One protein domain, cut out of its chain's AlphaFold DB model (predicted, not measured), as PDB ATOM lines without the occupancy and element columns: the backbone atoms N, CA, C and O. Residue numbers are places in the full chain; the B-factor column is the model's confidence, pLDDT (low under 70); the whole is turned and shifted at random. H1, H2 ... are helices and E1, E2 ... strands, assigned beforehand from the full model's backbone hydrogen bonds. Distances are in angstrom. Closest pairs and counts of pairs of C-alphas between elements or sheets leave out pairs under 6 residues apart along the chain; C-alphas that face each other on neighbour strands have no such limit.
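AT A GLANCE: This is residues 5 to 112 of the 385 residues of an uncharacterized protein of Deinobacterium chartae (UniProt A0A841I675). A twisted four-stranded sheet, E1 to E4, has H1 covering one face at its E1 edge, while H2 runs beside the strands, about perpendicular to H1. The printed part has 108 residues, in order H1 E1 E2 E3 E4 H2, mixed in class, compact with a radius of gyration of the C-alphas of 12.7 A and spans of 36 by 26 by 23 A.

IN THESE COORDINATES: H1, residues 22 to 32, begins at C-alpha 22 (-36.767, 21.244, -36.581). E1 is residues 38 to 46, E2 51 to 58, E3 61 to 68, 22.3 A, and E4 80 to 83. H2, residues 89 to 105, 25.4 A, ends at C-alpha 105 (-56.378, 18.914, -42.510).

HOW THE PARTS SIT: The strands form a meander of antiparallel hairpins; N 39 and O 57, 3.0 A, N 54 and O 65, 2.9 A, and N 66 and O 82, 2.8 A, are within hydrogen-bond range. H1 is on the sheet at a height of 8.5 A. H2 touches H1 with residues 98 to 103 alone, closest at the C-alphas of Leu 32 and Met 99, 5.1 A. Every O i to N i+4 pair is within hydrogen-bond range in H1, 11 of 13 in H2.

THE WHOLE: The printed part has no cut; E3 to E4 is a long link, and pLDDT is under 70 at, among others, residues 70 to 79.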
ATOM      1  N   TRP A   5     -50.323  41.633 -36.038       78.31
ATOM      2  CA  TRP A   5     -50.792  40.304 -35.656       78.31
ATOM      3  C   TRP A   5     -51.754  39.735 -36.702       78.31
ATOM      4  O   TRP A   5     -52.843  40.263 -36.940       78.31
ATOM      5  N   ILE A   6     -51.364  38.612 -37.297       75.00
ATOM      6  CA  ILE A   6     -52.189  37.836 -38.223       75.00
ATOM      7  C   ILE A   6     -53.146  36.943 -37.432       75.00
ATOM      8  O   ILE A   6     -54.297  36.786 -37.831       75.00
ATOM      9  N   TYR A   7     -52.738  36.452 -36.263       69.69
ATOM     10  CA  TYR A   7     -53.588  35.703 -35.333       69.69
ATOM     11  C   TYR A   7     -53.494  36.284 -33.925       69.69
ATOM     12  O   TYR A   7     -52.397  36.552 -33.450       69.69
ATOM     13  N   TYR A   8     -54.639  36.475 -33.260       48.59
ATOM     14  CA  TYR A   8     -54.672  36.949 -31.867       48.59
ATOM     15  C   TYR A   8     -55.836  36.384 -31.032       48.59
ATOM     16  O   TYR A   8     -55.697  36.276 -29.823       48.59
ATOM     17  N   ALA A   9     -56.971  36.005 -31.638       48.84
ATOM     18  CA  ALA A   9     -58.145  35.472 -30.921       48.84
ATOM     19  C   ALA A   9     -58.505  34.025 -31.301       48.84
ATOM     20  O   ALA A   9     -59.048  33.288 -30.482       48.84
ATOM     21  N   ASP A  10     -58.182  33.615 -32.529       52.53
ATOM     22  CA  ASP A  10     -58.406  32.258 -33.017       52.53
ATOM     23  C   ASP A  10     -57.161  31.440 -32.686       52.53
ATOM     24  O   ASP A  10     -56.132  31.569 -33.342       52.53
ATOM     25  N   GLU A  11     -57.208  30.689 -31.593       56.44
ATOM     26  CA  GLU A  11     -56.061  29.919 -31.119       56.44
ATOM     27  C   GLU A  11     -55.518  28.989 -32.211       56.44
ATOM     28  O   GLU A  11     -56.261  28.167 -32.751       56.44
ATOM     29  N   LEU A  12     -54.219  29.097 -32.511       61.88
ATOM     30  CA  LEU A  12     -53.513  28.063 -33.258       61.88
ATOM     31  C   LEU A  12     -52.859  27.092 -32.269       61.88
ATOM     32  O   LEU A  12     -52.073  27.495 -31.407       61.88
ATOM     33  N   HIS A  13     -53.160  25.806 -32.418       62.47
ATOM     34  CA  HIS A  13     -52.556  24.740 -31.622       62.47
ATOM     35  C   HIS A  13     -51.752  23.815 -32.528       62.47
ATOM     36  O   HIS A  13     -52.298  23.261 -33.482       62.47
ATOM     37  N   ALA A  14     -50.465  23.643 -32.220       62.84
ATOM     38  CA  ALA A  14     -49.650  22.615 -32.853       62.84
ATOM     39  C   ALA A  14     -50.001  21.246 -32.237       62.84
ATOM     40  O   ALA A  14     -50.081  21.136 -31.010       62.84
ATOM     41  N   PRO A  15     -50.189  20.189 -33.045       63.38
ATOM     42  CA  PRO A  15     -50.551  18.863 -32.535       63.38
ATOM     43  C   PRO A  15     -49.397  18.126 -31.841       63.38
ATOM     44  O   PRO A  15     -49.587  17.046 -31.284       63.38
ATOM     45  N   PHE A  16     -48.189  18.681 -31.892       64.44
ATOM     46  CA  PHE A  16     -46.996  18.151 -31.251       64.44
ATOM     47  C   PHE A  16     -46.163  19.290 -30.657       64.44
ATOM     48  O   PHE A  16     -46.362  20.462 -30.973       64.44
ATOM     49  N   ALA A  17     -45.231  18.931 -29.774       70.69
ATOM     50  CA  ALA A  17     -44.306  19.886 -29.186       70.69
ATOM     51  C   ALA A  17     -43.327  20.394 -30.251       70.69
ATOM     52  O   ALA A  17     -42.503  19.630 -30.752       70.69
ATOM     53  N   LEU A  18     -43.421  21.684 -30.567       74.62
ATOM     54  CA  LEU A  18     -42.449  22.370 -31.409       74.62
ATOM     55  C   LEU A  18     -41.093  22.463 -30.685       74.62
ATOM     56  O   LEU A  18     -41.048  22.505 -29.454       74.62
ATOM     57  N   ARG A  19     -40.002  22.577 -31.448       74.62
ATOM     58  CA  ARG A  19     -38.579  22.660 -31.042       74.62
ATOM     59  C   ARG A  19     -37.942  21.318 -30.703       74.62
ATOM     60  O   ARG A  19     -36.776  21.277 -30.318       74.62
ATOM     61  N   VAL A  20     -38.693  20.229 -30.826       74.50
ATOM     62  CA  VAL A  20     -38.170  18.872 -30.627       74.50
ATOM     63  C   VAL A  20     -37.522  18.354 -31.909       74.50
ATOM     64  O   VAL A  20     -36.497  17.682 -31.847       74.50
ATOM     65  N   ASP A  21     -38.104  18.681 -33.061       81.56
ATOM     66  CA  ASP A  21     -37.646  18.231 -34.371       81.56
ATOM     67  C   ASP A  21     -37.844  19.359 -35.386       81.56
ATOM     68  O   ASP A  21     -38.939  19.559 -35.905       81.56
ATOM     69  N   VAL A  22     -36.760  20.078 -35.682       81.19
ATOM     70  CA  VAL A  22     -36.767  21.244 -36.581       81.19
ATOM     71  C   VAL A  22     -37.277  20.884 -37.981       81.19
ATOM     72  O   VAL A  22     -37.933  21.698 -38.623       81.19
ATOM     73  N   THR A  23     -37.029  19.656 -38.449       82.38
ATOM     74  CA  THR A  23     -37.507  19.214 -39.770       82.38
ATOM     75  C   THR A  23     -39.021  19.036 -39.754       82.38
ATOM     76  O   THR A  23     -39.717  19.444 -40.683       82.38
ATOM     77  N   ARG A  24     -39.548  18.447 -38.677       82.50
ATOM     78  CA  ARG A  24     -40.990  18.294 -38.473       82.50
ATOM     79  C   ARG A  24     -41.686  19.636 -38.240       82.50
ATOM     80  O   ARG A  24     -42.811  19.816 -38.703       82.50
ATOM     81  N   ASP A  25     -41.029  20.556 -37.542       83.69
ATOM     82  CA  ASP A  25     -41.530  21.904 -37.282       83.69
ATOM     83  C   ASP A  25     -41.669  22.686 -38.599       83.69
ATOM     84  O   ASP A  25     -42.756  23.181 -38.899       83.69
ATOM     85  N   ASP A  26     -40.625  22.710 -39.440       83.56
ATOM     86  CA  ASP A  26     -40.677  23.343 -40.768       83.56
ATOM     87  C   ASP A  26     -41.746  22.701 -41.665       83.56
ATOM     88  O   ASP A  26     -42.527  23.406 -42.304       83.56
ATOM     89  N   ALA A  27     -41.861  21.366 -41.659       85.31
ATOM     90  CA  ALA A  27     -42.903  20.663 -42.406       85.31
ATOM     91  C   ALA A  27     -44.320  21.071 -41.967       85.31
ATOM     92  O   ALA A  27     -45.194  21.254 -42.814       85.31
ATOM     93  N   PHE A  28     -44.547  21.267 -40.664       85.00
ATOM     94  CA  PHE A  28     -45.818  21.780 -40.155       85.00
ATOM     95  C   PHE A  28     -46.099  23.202 -40.640       85.00
ATOM     96  O   PHE A  28     -47.209  23.462 -41.097       85.00
ATOM     97  N   PHE A  29     -45.121  24.112 -40.595       87.12
ATOM     98  CA  PHE A  29     -45.326  25.484 -41.070       87.12
ATOM     99  C   PHE A  29     -45.551  25.559 -42.579       87.12
ATOM    100  O   PHE A  29     -46.409  26.319 -43.025       87.12
ATOM    101  N   ARG A  30     -44.843  24.737 -43.361       87.88
ATOM    102  CA  ARG A  30     -45.078  24.605 -44.805       87.88
ATOM    103  C   ARG A  30     -46.476  24.091 -45.099       87.88
ATOM    104  O   ARG A  30     -47.157  24.696 -45.910       87.88
ATOM    105  N   GLN A  31     -46.919  23.039 -44.411       85.44
ATOM    106  CA  GLN A  31     -48.276  22.518 -44.578       85.44
ATOM    107  C   GLN A  31     -49.325  23.550 -44.157       85.44
ATOM    108  O   GLN A  31     -50.344  23.713 -44.813       85.44
ATOM    109  N   LEU A  32     -49.079  24.282 -43.071       84.06
ATOM    110  CA  LEU A  32     -49.991  25.310 -42.585       84.06
ATOM    111  C   LEU A  32     -50.136  26.474 -43.579       84.06
ATOM    112  O   LEU A  32     -51.211  27.058 -43.676       84.06
ATOM    113  N   LEU A  33     -49.080  26.800 -44.321       88.25
ATOM    114  CA  LEU A  33     -49.041  27.887 -45.303       88.25
ATOM    115  C   LEU A  33     -49.141  27.395 -46.757       88.25
ATOM    116  O   LEU A  33     -48.843  28.168 -47.663       88.25
ATOM    117  N   ASP A  34     -49.537  26.140 -46.974       85.25
ATOM    118  CA  ASP A  34     -49.615  25.521 -48.299       85.25
ATOM    119  C   ASP A  34     -50.737  26.145 -49.139       85.25
ATOM    120  O   ASP A  34     -51.920  25.906 -48.899       85.25
ATOM    121  N   ASP A  35     -50.363  26.989 -50.096       85.00
ATOM    122  CA  ASP A  35     -51.249  27.565 -51.103       85.00
ATOM    123  C   ASP A  35     -50.418  27.983 -52.324       85.00
ATOM    124  O   ASP A  35     -49.259  28.380 -52.195       85.00
ATOM    125  N   GLU A  36     -51.006  27.932 -53.520       79.50
ATOM    126  CA  GLU A  36     -50.321  28.269 -54.773       79.50
ATOM    127  C   GLU A  36     -49.750  29.696 -54.798       79.50
ATOM    128  O   GLU A  36     -48.732  29.939 -55.451       79.50
ATOM    129  N   ALA A  37     -50.376  30.637 -54.084       77.06
ATOM    130  CA  ALA A  37     -49.939  32.030 -54.035       77.06
ATOM    131  C   ALA A  37     -49.053  32.365 -52.818       77.06
ATOM    132  O   ALA A  37     -48.579  33.503 -52.726       77.06
ATOM    133  N   ILE A  38     -48.775  31.397 -51.929       84.75
ATOM    134  CA  ILE A  38     -47.830  31.536 -50.811       84.75
ATOM    135  C   ILE A  38     -46.598  30.666 -51.051       84.75
ATOM    136  O   ILE A  38     -46.650  29.442 -51.010       84.75
ATOM    137  N   ILE A  39     -45.437  31.299 -51.209       89.31
ATOM    138  CA  ILE A  39     -44.167  30.574 -51.343       89.31
ATOM    139  C   ILE A  39     -43.319  30.816 -50.102       89.31
ATOM    140  O   ILE A  39     -42.913  31.949 -49.840       89.31
ATOM    141  N   VAL A  40     -42.995  29.751 -49.368       91.44
ATOM    142  CA  VAL A  40     -42.036  29.797 -48.254       91.44
ATOM    143  C   VAL A  40     -40.619  29.937 -48.811       91.44
ATOM    144  O   VAL A  40     -40.029  28.979 -49.309       91.44
ATOM    145  N   THR A  41     -40.085  31.157 -48.743       91.88
ATOM    146  CA  THR A  41     -38.750  31.524 -49.249       91.88
ATOM    147  C   THR A  41     -37.629  31.293 -48.242       91.88
ATOM    148  O   THR A  41     -36.499  31.030 -48.646       91.88
ATOM    149  N   GLN A  42     -37.932  31.357 -46.944       93.25
ATOM    150  CA  GLN A  42     -37.038  30.939 -45.868       93.25
ATOM    151  C   GLN A  42     -37.809  30.007 -44.931       93.25
ATOM    152  O   GLN A  42     -38.937  30.356 -44.561       93.25
ATOM    153  N   PRO A  43     -37.241  28.836 -44.584       91.06
ATOM    154  CA  PRO A  43     -37.866  27.903 -43.655       91.06
ATOM    155  C   PRO A  43     -38.089  28.563 -42.294       91.06
ATOM    156  O   PRO A  43     -37.404  29.521 -41.939       91.06
ATOM    157  N   PHE A  44     -39.059  28.050 -41.543       90.31
ATOM    158  CA  PHE A  44     -39.331  28.561 -40.203       90.31
ATOM    159  C   PHE A  44     -38.331  27.965 -39.216       90.31
ATOM    160  O   PHE A  44     -38.394  26.780 -38.893       90.31
ATOM    161  N   GLU A  45     -37.425  28.795 -38.710       88.88
ATOM    162  CA  GLU A  45     -36.363  28.380 -37.794       88.88
ATOM    163  C   GLU A  45     -36.564  28.976 -36.393       88.88
ATOM    164  O   GLU A  45     -37.119  30.072 -36.260       88.88
ATOM    165  N   PRO A  46     -36.137  28.283 -35.319       88.31
ATOM    166  CA  PRO A  46     -36.228  28.817 -33.967       88.31
ATOM    167  C   PRO A  46     -35.512  30.171 -33.839       88.31
ATOM    168  O   PRO A  46     -34.298  30.263 -34.001       88.31
ATOM    169  N   HIS A  47     -36.254  31.208 -33.465       84.25
ATOM    170  CA  HIS A  47     -35.756  32.566 -33.267       84.25
ATOM    171  C   HIS A  47     -36.212  33.028 -31.881       84.25
ATOM    172  O   HIS A  47     -37.385  33.281 -31.700       84.25
ATOM    173  N   GLY A  48     -35.350  33.059 -30.860       81.38
ATOM    174  CA  GLY A  48     -35.751  33.350 -29.466       81.38
ATOM    175  C   GLY A  48     -36.237  32.119 -28.681       81.38
ATOM    176  O   GLY A  48     -36.028  30.990 -29.123       81.38
ATOM    177  N   ASP A  49     -36.863  32.311 -27.514       75.94
ATOM    178  CA  ASP A  49     -37.253  31.208 -26.603       75.94
ATOM    179  C   ASP A  49     -38.541  30.482 -27.041       75.94
ATOM    180  O   ASP A  49     -38.692  29.273 -26.856       75.94
ATOM    181  N   TYR A  50     -39.456  31.214 -27.678       79.62
ATOM    182  CA  TYR A  50     -40.835  30.794 -27.963       79.62
ATOM    183  C   TYR A  50     -41.292  31.210 -29.360       79.62
ATOM    184  O   TYR A  50     -42.477  31.341 -29.638       79.62
ATOM    185  N   GLU A  51     -40.347  31.468 -30.251       85.94
ATOM    186  CA  GLU A  51     -40.624  32.078 -31.543       85.94
ATOM    187  C   GLU A  51     -39.958  31.277 -32.672       85.94
ATOM    188  O   GLU A  51     -38.914  30.650 -32.482       85.94
ATOM    189  N   TYR A  52     -40.615  31.227 -33.825       89.50
ATOM    190  CA  TYR A  52     -40.053  30.763 -35.088       89.50
ATOM    191  C   TYR A  52     -40.122  31.901 -36.079       89.50
ATOM    192  O   TYR A  52     -41.189  32.487 -36.235       89.50
ATOM    193  N   GLU A  53     -39.029  32.193 -36.760       92.31
ATOM    194  CA  GLU A  53     -39.005  33.193 -37.818       92.31
ATOM    195  C   GLU A  53     -38.867  32.500 -39.170       92.31
ATOM    196  O   GLU A  53     -38.089  31.562 -39.318       92.31
ATOM    197  N   GLY A  54     -39.642  32.960 -40.144       93.25
ATOM    198  CA  GLY A  54     -39.570  32.517 -41.529       93.25
ATOM    199  C   GLY A  54     -39.932  33.656 -42.477       93.25
ATOM    200  O   GLY A  54     -40.427  34.711 -42.066       93.25
ATOM    201  N   ALA A  55     -39.709  33.445 -43.770       94.19
ATOM    202  CA  ALA A  55     -40.045  34.427 -44.794       94.19
ATOM    203  C   ALA A  55     -40.849  33.782 -45.913       94.19
ATOM    204  O   ALA A  55     -40.475  32.737 -46.454       94.19
ATOM    205  N   ILE A  56     -41.929  34.444 -46.309       93.88
ATOM    206  CA  ILE A  56     -42.783  34.019 -47.413       93.88
ATOM    207  C   ILE A  56     -42.834  35.090 -48.497       93.88
ATOM    208  O   ILE A  56     -42.485  36.249 -48.268       93.88
ATOM    209  N   THR A  57     -43.339  34.715 -49.665       91.31
ATOM    210  CA  THR A  57     -43.889  35.670 -50.624       91.31
ATOM    211  C   THR A  57     -45.372  35.405 -50.814       91.31
ATOM    212  O   THR A  57     -45.779  34.249 -50.879       91.31
ATOM    213  N   VAL A  58     -46.157  36.478 -50.887       83.06
ATOM    214  CA  VAL A  58     -47.573  36.451 -51.268       83.06
ATOM    215  C   VAL A  58     -47.686  37.206 -52.579       83.06
ATOM    216  O   VAL A  58     -47.329  38.382 -52.628       83.06
ATOM    217  N   GLU A  59     -48.089  36.520 -53.650       77.31
ATOM    218  CA  GLU A  59     -48.156  37.108 -55.003       77.31
ATOM    219  C   GLU A  59     -46.842  37.822 -55.411       77.31
ATOM    220  O   GLU A  59     -46.830  38.866 -56.062       77.31
ATOM    221  N   GLY A  60     -45.699  37.270 -54.984       79.12
ATOM    222  CA  GLY A  60     -44.366  37.816 -55.254       79.12
ATOM    223  C   GLY A  60     -43.898  38.933 -54.311       79.12
ATOM    224  O   GLY A  60     -42.740  39.344 -54.409       79.12
ATOM    225  N   ARG A  61     -44.724  39.406 -53.365       87.25
ATOM    226  CA  ARG A  61     -44.295  40.388 -52.355       87.25
ATOM    227  C   ARG A  61     -43.713  39.692 -51.119       87.25
ATOM    228  O   ARG A  61     -44.390  38.837 -50.550       87.25
ATOM    229  N   PRO A  62     -42.493  40.042 -50.669       91.94
ATOM    230  CA  PRO A  62     -41.871  39.406 -49.512       91.94
ATOM    231  C   PRO A  62     -42.505  39.858 -48.191       91.94
ATOM    232  O   PRO A  62     -42.756  41.049 -47.984       91.94
ATOM    233  N   ILE A  63     -42.721  38.900 -47.289       93.50
ATOM    234  CA  ILE A  63     -43.269  39.107 -45.947       93.50
ATOM    235  C   ILE A  63     -42.462  38.274 -44.949       93.50
ATOM    236  O   ILE A  63     -42.351  37.056 -45.095       93.50
ATOM    237  N   THR A  64     -41.942  38.922 -43.909       94.12
ATOM    238  CA  THR A  64     -41.304  38.238 -42.778       94.12
ATOM    239  C   THR A  64     -42.346  37.934 -41.716       94.12
ATOM    240  O   THR A  64     -43.105  38.816 -41.293       94.12
ATOM    241  N   LEU A  65     -42.387  36.673 -41.297       92.88
ATOM    242  CA  LEU A  65     -43.352  36.146 -40.352       92.88
ATOM    243  C   LEU A  65     -42.643  35.596 -39.123       92.88
ATOM    244  O   LEU A  65     -41.659  34.872 -39.230       92.88
ATOM    245  N   VAL A  66     -43.206  35.882 -37.954       90.19
ATOM    246  CA  VAL A  66     -42.794  35.267 -36.697       90.19
ATOM    247  C   VAL A  66     -43.980  34.529 -36.100       90.19
ATOM    248  O   VAL A  66     -45.034  35.112 -35.838       90.19
ATOM    249  N   PHE A  67     -43.813  33.231 -35.887       86.38
ATOM    250  CA  PHE A  67     -44.754  32.405 -35.161       86.38
ATOM    251  C   PHE A  67     -44.361  32.336 -33.690       86.38
ATOM    252  O   PHE A  67     -43.337  31.765 -33.330       86.38
ATOM    253  N   VAL A  68     -45.200  32.902 -32.835       80.38
ATOM    254  CA  VAL A  68     -45.049  32.870 -31.385       80.38
ATOM    255  C   VAL A  68     -45.774  31.630 -30.864       80.38
ATOM    256  O   VAL A  68     -47.006  31.575 -30.854       80.38
ATOM    257  N   HIS A  69     -45.013  30.621 -30.438       73.75
ATOM    258  CA  HIS A  69     -45.512  29.372 -29.864       73.75
ATOM    259  C   HIS A  69     -45.214  29.316 -28.374       73.75
ATOM    260  O   HIS A  69     -44.094  29.544 -27.939       73.75
ATOM    261  N   LYS A  70     -46.199  28.989 -27.548       63.03
ATOM    262  CA  LYS A  70     -46.049  29.211 -26.106       63.03
ATOM    263  C   LYS A  70     -45.255  28.138 -25.339       63.03
ATOM    264  O   LYS A  70     -45.252  28.151 -24.107       63.03
ATOM    265  N   GLY A  71     -44.592  27.209 -26.033       55.41
ATOM    266  CA  GLY A  71     -43.996  26.024 -25.412       55.41
ATOM    267  C   GLY A  71     -45.020  25.185 -24.626       55.41
ATOM    268  O   GLY A  71     -46.215  25.468 -24.614       55.41
ATOM    269  N   MET A  72     -44.571  24.132 -23.935       45.72
ATOM    270  CA  MET A  72     -45.462  23.226 -23.181       45.72
ATOM    271  C   MET A  72     -46.113  23.851 -21.925       45.72
ATOM    272  O   MET A  72     -46.854  23.171 -21.215       45.72
ATOM    273  N   SER A  73     -45.845  25.120 -21.596       42.47
ATOM    274  CA  SER A  73     -46.282  25.727 -20.336       42.47
ATOM    275  C   SER A  73     -47.609  26.487 -20.457       42.47
ATOM    276  O   SER A  73     -47.663  27.633 -20.902       42.47
ATOM    277  N   ASN A  74     -48.655  25.853 -19.927       39.00
ATOM    278  CA  ASN A  74     -49.946  26.409 -19.510       39.00
ATOM    279  C   ASN A  74     -50.853  26.999 -20.607       39.00
ATOM    280  O   ASN A  74     -50.687  28.129 -21.069       39.00
ATOM    281  N   CYS A  75     -51.898  26.206 -20.863       39.88
ATOM    282  CA  CYS A  75     -53.141  26.282 -21.646       39.88
ATOM    283  C   CYS A  75     -53.925  27.619 -21.711       39.88
ATOM    284  O   CYS A  75     -55.128  27.598 -21.959       39.88
ATOM    285  N   HIS A  76     -53.307  28.773 -21.445       41.44
ATOM    286  CA  HIS A  76     -53.997  30.057 -21.266       41.44
ATOM    287  C   HIS A  76     -53.388  31.249 -22.027       41.44
ATOM    288  O   HIS A  76     -53.845  32.368 -21.819       41.44
ATOM    289  N   ALA A  77     -52.386  31.076 -22.904       47.84
ATOM    290  CA  ALA A  77     -52.153  32.108 -23.926       47.84
ATOM    291  C   ALA A  77     -51.932  31.532 -25.324       47.84
ATOM    292  O   ALA A  77     -51.506  30.394 -25.489       47.84
ATOM    293  N   ILE A  78     -52.296  32.366 -26.290       57.09
ATOM    294  CA  ILE A  78     -52.692  32.041 -27.656       57.09
ATOM    295  C   ILE A  78     -51.436  31.979 -28.536       57.09
ATOM    296  O   ILE A  78     -50.709  32.974 -28.610       57.09
ATOM    297  N   SER A  79     -51.164  30.849 -29.207       69.06
ATOM    298  CA  SER A  79     -50.124  30.836 -30.250       69.06
ATOM    299  C   SER A  79     -50.575  31.716 -31.406       69.06
ATOM    300  O   SER A  79     -51.751  31.720 -31.777       69.06
ATOM    301  N   SER A  80     -49.651  32.481 -31.963       74.44
ATOM    302  CA  SER A  80     -49.993  33.569 -32.869       74.44
ATOM    303  C   SER A  80     -48.939  33.741 -33.948       74.44
ATOM    304  O   SER A  80     -47.761  33.466 -33.747       74.44
ATOM    305  N   LEU A  81     -49.380  34.200 -35.113       84.81
ATOM    306  CA  LEU A  81     -48.507  34.587 -36.209       84.81
ATOM    307  C   LEU A  81     -48.520  36.112 -36.301       84.81
ATOM    308  O   LEU A  81     -49.599  36.715 -36.328       84.81
ATOM    309  N   LYS A  82     -47.343  36.731 -36.354       87.88
ATOM    310  CA  LYS A  82     -47.170  38.170 -36.571       87.88
ATOM    311  C   LYS A  82     -46.330  38.415 -37.818       87.88
ATOM    312  O   LYS A  82     -45.386  37.679 -38.084       87.88
ATOM    313  N   ALA A  83     -46.674  39.453 -38.567       90.06
ATOM    314  CA  ALA A  83     -45.812  40.005 -39.597       90.06
ATOM    315  C   ALA A  83     -44.928  41.092 -38.979       90.06
ATOM    316  O   ALA A  83     -45.438  42.019 -38.339       90.06
ATOM    317  N   THR A  84     -43.617  40.972 -39.179       88.19
ATOM    318  CA  THR A  84     -42.612  41.956 -38.734       88.19
ATOM    319  C   THR A  84     -42.239  42.941 -39.848       88.19
ATOM    320  O   THR A  84     -41.683  44.007 -39.589       88.19
ATOM    321  N   SER A  85     -42.609  42.631 -41.092       85.94
ATOM    322  CA  SER A  85     -42.564  43.539 -42.242       85.94
ATOM    323  C   SER A  85     -43.916  44.235 -42.470       85.94
ATOM    324  O   SER A  85     -44.952  43.659 -42.127       85.94
ATOM    325  N   PRO A  86     -43.952  45.417 -43.123       86.12
ATOM    326  CA  PRO A  86     -45.203  46.036 -43.554       86.12
ATOM    327  C   PRO A  86     -46.061  45.044 -44.340       86.12
ATOM    328  O   PRO A  86     -45.591  44.409 -45.286       86.12
ATOM    329  N   ILE A  87     -47.316  44.912 -43.939       85.81
ATOM    330  CA  ILE A  87     -48.271  44.000 -44.550       85.81
ATOM    331  C   ILE A  87     -49.584  44.737 -44.766       85.81
ATOM    332  O   ILE A  87     -50.013  45.525 -43.920       85.81
ATOM    333  N   THR A  88     -50.196  44.531 -45.925       81.88
ATOM    334  CA  THR A  88     -51.517  45.088 -46.200       81.88
ATOM    335  C   THR A  88     -52.578  44.292 -45.452       81.88
ATOM    336  O   THR A  88     -52.396  43.121 -45.107       81.88
ATOM    337  N   GLU A  89     -53.730  44.913 -45.217       71.62
ATOM    338  CA  GLU A  89     -54.840  44.210 -44.580       71.62
ATOM    339  C   GLU A  89     -55.282  42.988 -45.403       71.62
ATOM    340  O   GLU A  89     -55.638  41.954 -44.842       71.62
ATOM    341  N   ASP A  90     -55.197  43.077 -46.730       67.00
ATOM    342  CA  ASP A  90     -55.575  42.013 -47.657       67.00
ATOM    343  C   ASP A  90     -54.668  40.784 -47.584       67.00
ATOM    344  O   ASP A  90     -55.171  39.660 -47.644       67.00
ATOM    345  N   GLU A  91     -53.373  40.970 -47.354       78.62
ATOM    346  CA  GLU A  91     -52.428  39.865 -47.169       78.62
ATOM    347  C   GLU A  91     -52.544  39.237 -45.787       78.62
ATOM    348  O   GLU A  91     -52.556  38.014 -45.676       78.62
ATOM    349  N   VAL A  92     -52.715  40.049 -44.733       76.56
ATOM    350  CA  VAL A  92     -53.041  39.535 -43.390       76.56
ATOM    351  C   VAL A  92     -54.265  38.623 -43.471       76.56
ATOM    352  O   VAL A  92     -54.302  37.557 -42.855       76.56
ATOM    353  N   ARG A  93     -55.282  39.040 -44.233       70.06
ATOM    354  CA  ARG A  93     -56.520  38.278 -44.426       70.06
ATOM    355  C   ARG A  93     -56.275  36.983 -45.201       70.06
ATOM    356  O   ARG A  93     -56.758  35.942 -44.766       70.06
ATOM    357  N   TYR A  94     -55.533  37.042 -46.303       72.94
ATOM    358  CA  TYR A  94     -55.244  35.878 -47.137       72.94
ATOM    359  C   TYR A  94     -54.412  34.818 -46.399       72.94
ATOM    360  O   TYR A  94     -54.836  33.669 -46.312       72.94
ATOM    361  N   ILE A  95     -53.317  35.215 -45.739       79.12
ATOM    362  CA  ILE A  95     -52.488  34.303 -44.930       79.12
ATOM    363  C   ILE A  95     -53.333  33.640 -43.837       79.12
ATOM    364  O   ILE A  95     -53.240  32.436 -43.603       79.12
ATOM    365  N   ARG A  96     -54.220  34.402 -43.180       76.06
ATOM    366  CA  ARG A  96     -55.133  33.844 -42.175       76.06
ATOM    367  C   ARG A  96     -56.048  32.769 -42.764       76.06
ATOM    368  O   ARG A  96     -56.267  31.759 -42.100       76.06
ATOM    369  N   GLN A  97     -56.582  32.971 -43.964       68.25
ATOM    370  CA  GLN A  97     -57.462  32.004 -44.618       68.25
ATOM    371  C   GLN A  97     -56.736  30.688 -44.916       68.25
ATOM    372  O   GLN A  97     -57.206  29.646 -44.463       68.25
ATOM    373  N   VAL A  98     -55.581  30.751 -45.587       75.25
ATOM    374  CA  VAL A  98     -54.768  29.568 -45.926       75.25
ATOM    375  C   VAL A  98     -54.474  28.747 -44.672       75.25
ATOM    376  O   VAL A  98     -54.800  27.565 -44.590       75.25
ATOM    377  N   MET A  99     -54.000  29.416 -43.618       78.38
ATOM    378  CA  MET A  99     -53.727  28.764 -42.339       78.38
ATOM    379  C   MET A  99     -54.961  28.086 -41.726       78.38
ATOM    380  O   MET A  99     -54.830  27.019 -41.135       78.38
ATOM    381  N   ARG A 100     -56.164  28.669 -41.844       71.25
ATOM    382  CA  ARG A 100     -57.404  28.057 -41.321       71.25
ATOM    383  C   ARG A 100     -57.823  26.827 -42.112       71.25
ATOM    384  O   ARG A 100     -58.321  25.875 -41.512       71.25
ATOM    385  N   GLU A 101     -57.711  26.885 -43.434       69.94
ATOM    386  CA  GLU A 101     -58.076  25.780 -44.320       69.94
ATOM    387  C   GLU A 101     -57.159  24.587 -44.050       69.94
ATOM    388  O   GLU A 101     -57.643  23.513 -43.683       69.94
ATOM    389  N   ASN A 102     -55.852  24.829 -44.038       76.69
ATOM    390  CA  ASN A 102     -54.849  23.790 -43.840       76.69
ATOM    391  C   ASN A 102     -54.824  23.254 -42.403       76.69
ATOM    392  O   ASN A 102     -54.655  22.055 -42.187       76.69
ATOM    393  N   ALA A 103     -55.084  24.096 -41.394       71.50
ATOM    394  CA  ALA A 103     -55.167  23.645 -40.003       71.50
ATOM    395  C   ALA A 103     -56.266  22.593 -39.764       71.50
ATOM    396  O   ALA A 103     -56.149  21.816 -38.824       71.50
ATOM    397  N   ARG A 104     -57.326  22.528 -40.584       65.62
ATOM    398  CA  ARG A 104     -58.351  21.468 -40.463       65.62
ATOM    399  C   ARG A 104     -57.866  20.111 -40.955       65.62
ATOM    400  O   ARG A 104     -58.386  19.087 -40.515       65.62
ATOM    401  N   GLU A 105     -56.924  20.117 -41.886       66.62
ATOM    402  CA  GLU A 105     -56.378  18.914 -42.510       66.62
ATOM    403  C   GLU A 105     -55.165  18.377 -41.743       66.62
ATOM    404  O   GLU A 105     -54.843  17.194 -41.847       66.62
ATOM    405  N   ILE A 106     -54.537  19.214 -40.910       66.38
ATOM    406  CA  ILE A 106     -53.458  18.830 -40.001       66.38
ATOM    407  C   ILE A 106     -54.053  18.104 -38.775       66.38
ATOM    408  O   ILE A 106     -54.736  18.727 -37.955       66.38
ATOM    409  N   PRO A 107     -53.790  16.794 -38.581       55.09
ATOM    410  CA  PRO A 107     -54.360  16.038 -37.470       55.09
ATOM    411  C   PRO A 107     -53.999  16.649 -36.110       55.09
ATOM    412  O   PRO A 107     -52.823  16.771 -35.780       55.09
ATOM    413  N   GLY A 108     -55.010  16.992 -35.306       50.22
ATOM    414  CA  GLY A 108     -54.848  17.527 -33.947       50.22
ATOM    415  C   GLY A 108     -54.681  19.050 -33.850       50.22
ATOM    416  O   GLY A 108     -54.624  19.567 -32.735       50.22
ATOM    417  N   ALA A 109     -54.653  19.773 -34.973       52.25
ATOM    418  CA  ALA A 109     -54.789  21.223 -34.957       52.25
ATOM    419  C   ALA A 109     -56.271  21.608 -34.757       52.25
ATOM    420  O   ALA A 109     -57.174  21.093 -35.416       52.25
ATOM    421  N   CYS A 110     -56.536  22.499 -33.800       50.56
ATOM    422  CA  CYS A 110     -57.885  22.957 -33.463       50.56
ATOM    423  C   CYS A 110     -58.000  24.462 -33.712       50.56
ATOM    424  O   CYS A 110     -57.463  25.239 -32.930       50.56
ATOM    425  N   ALA A 111     -58.757  24.873 -34.731       52.00
ATOM    426  CA  ALA A 111     -59.230  26.251 -34.869       52.00
ATOM    427  C   ALA A 111     -60.642  26.355 -34.265       52.00
ATOM    428  O   ALA A 111     -61.580  25.722 -34.757       52.00
ATOM    429  N   ARG A 112     -60.820  27.127 -33.185       47.19
ATOM    430  CA  ARG A 112     -62.164  27.419 -32.651       47.19
ATOM    431  C   ARG A 112     -62.862  28.477 -33.515       47.19
ATOM    432  O   ARG A 112     -62.243  29.435 -33.958       47.19
TER     433      ARG A 112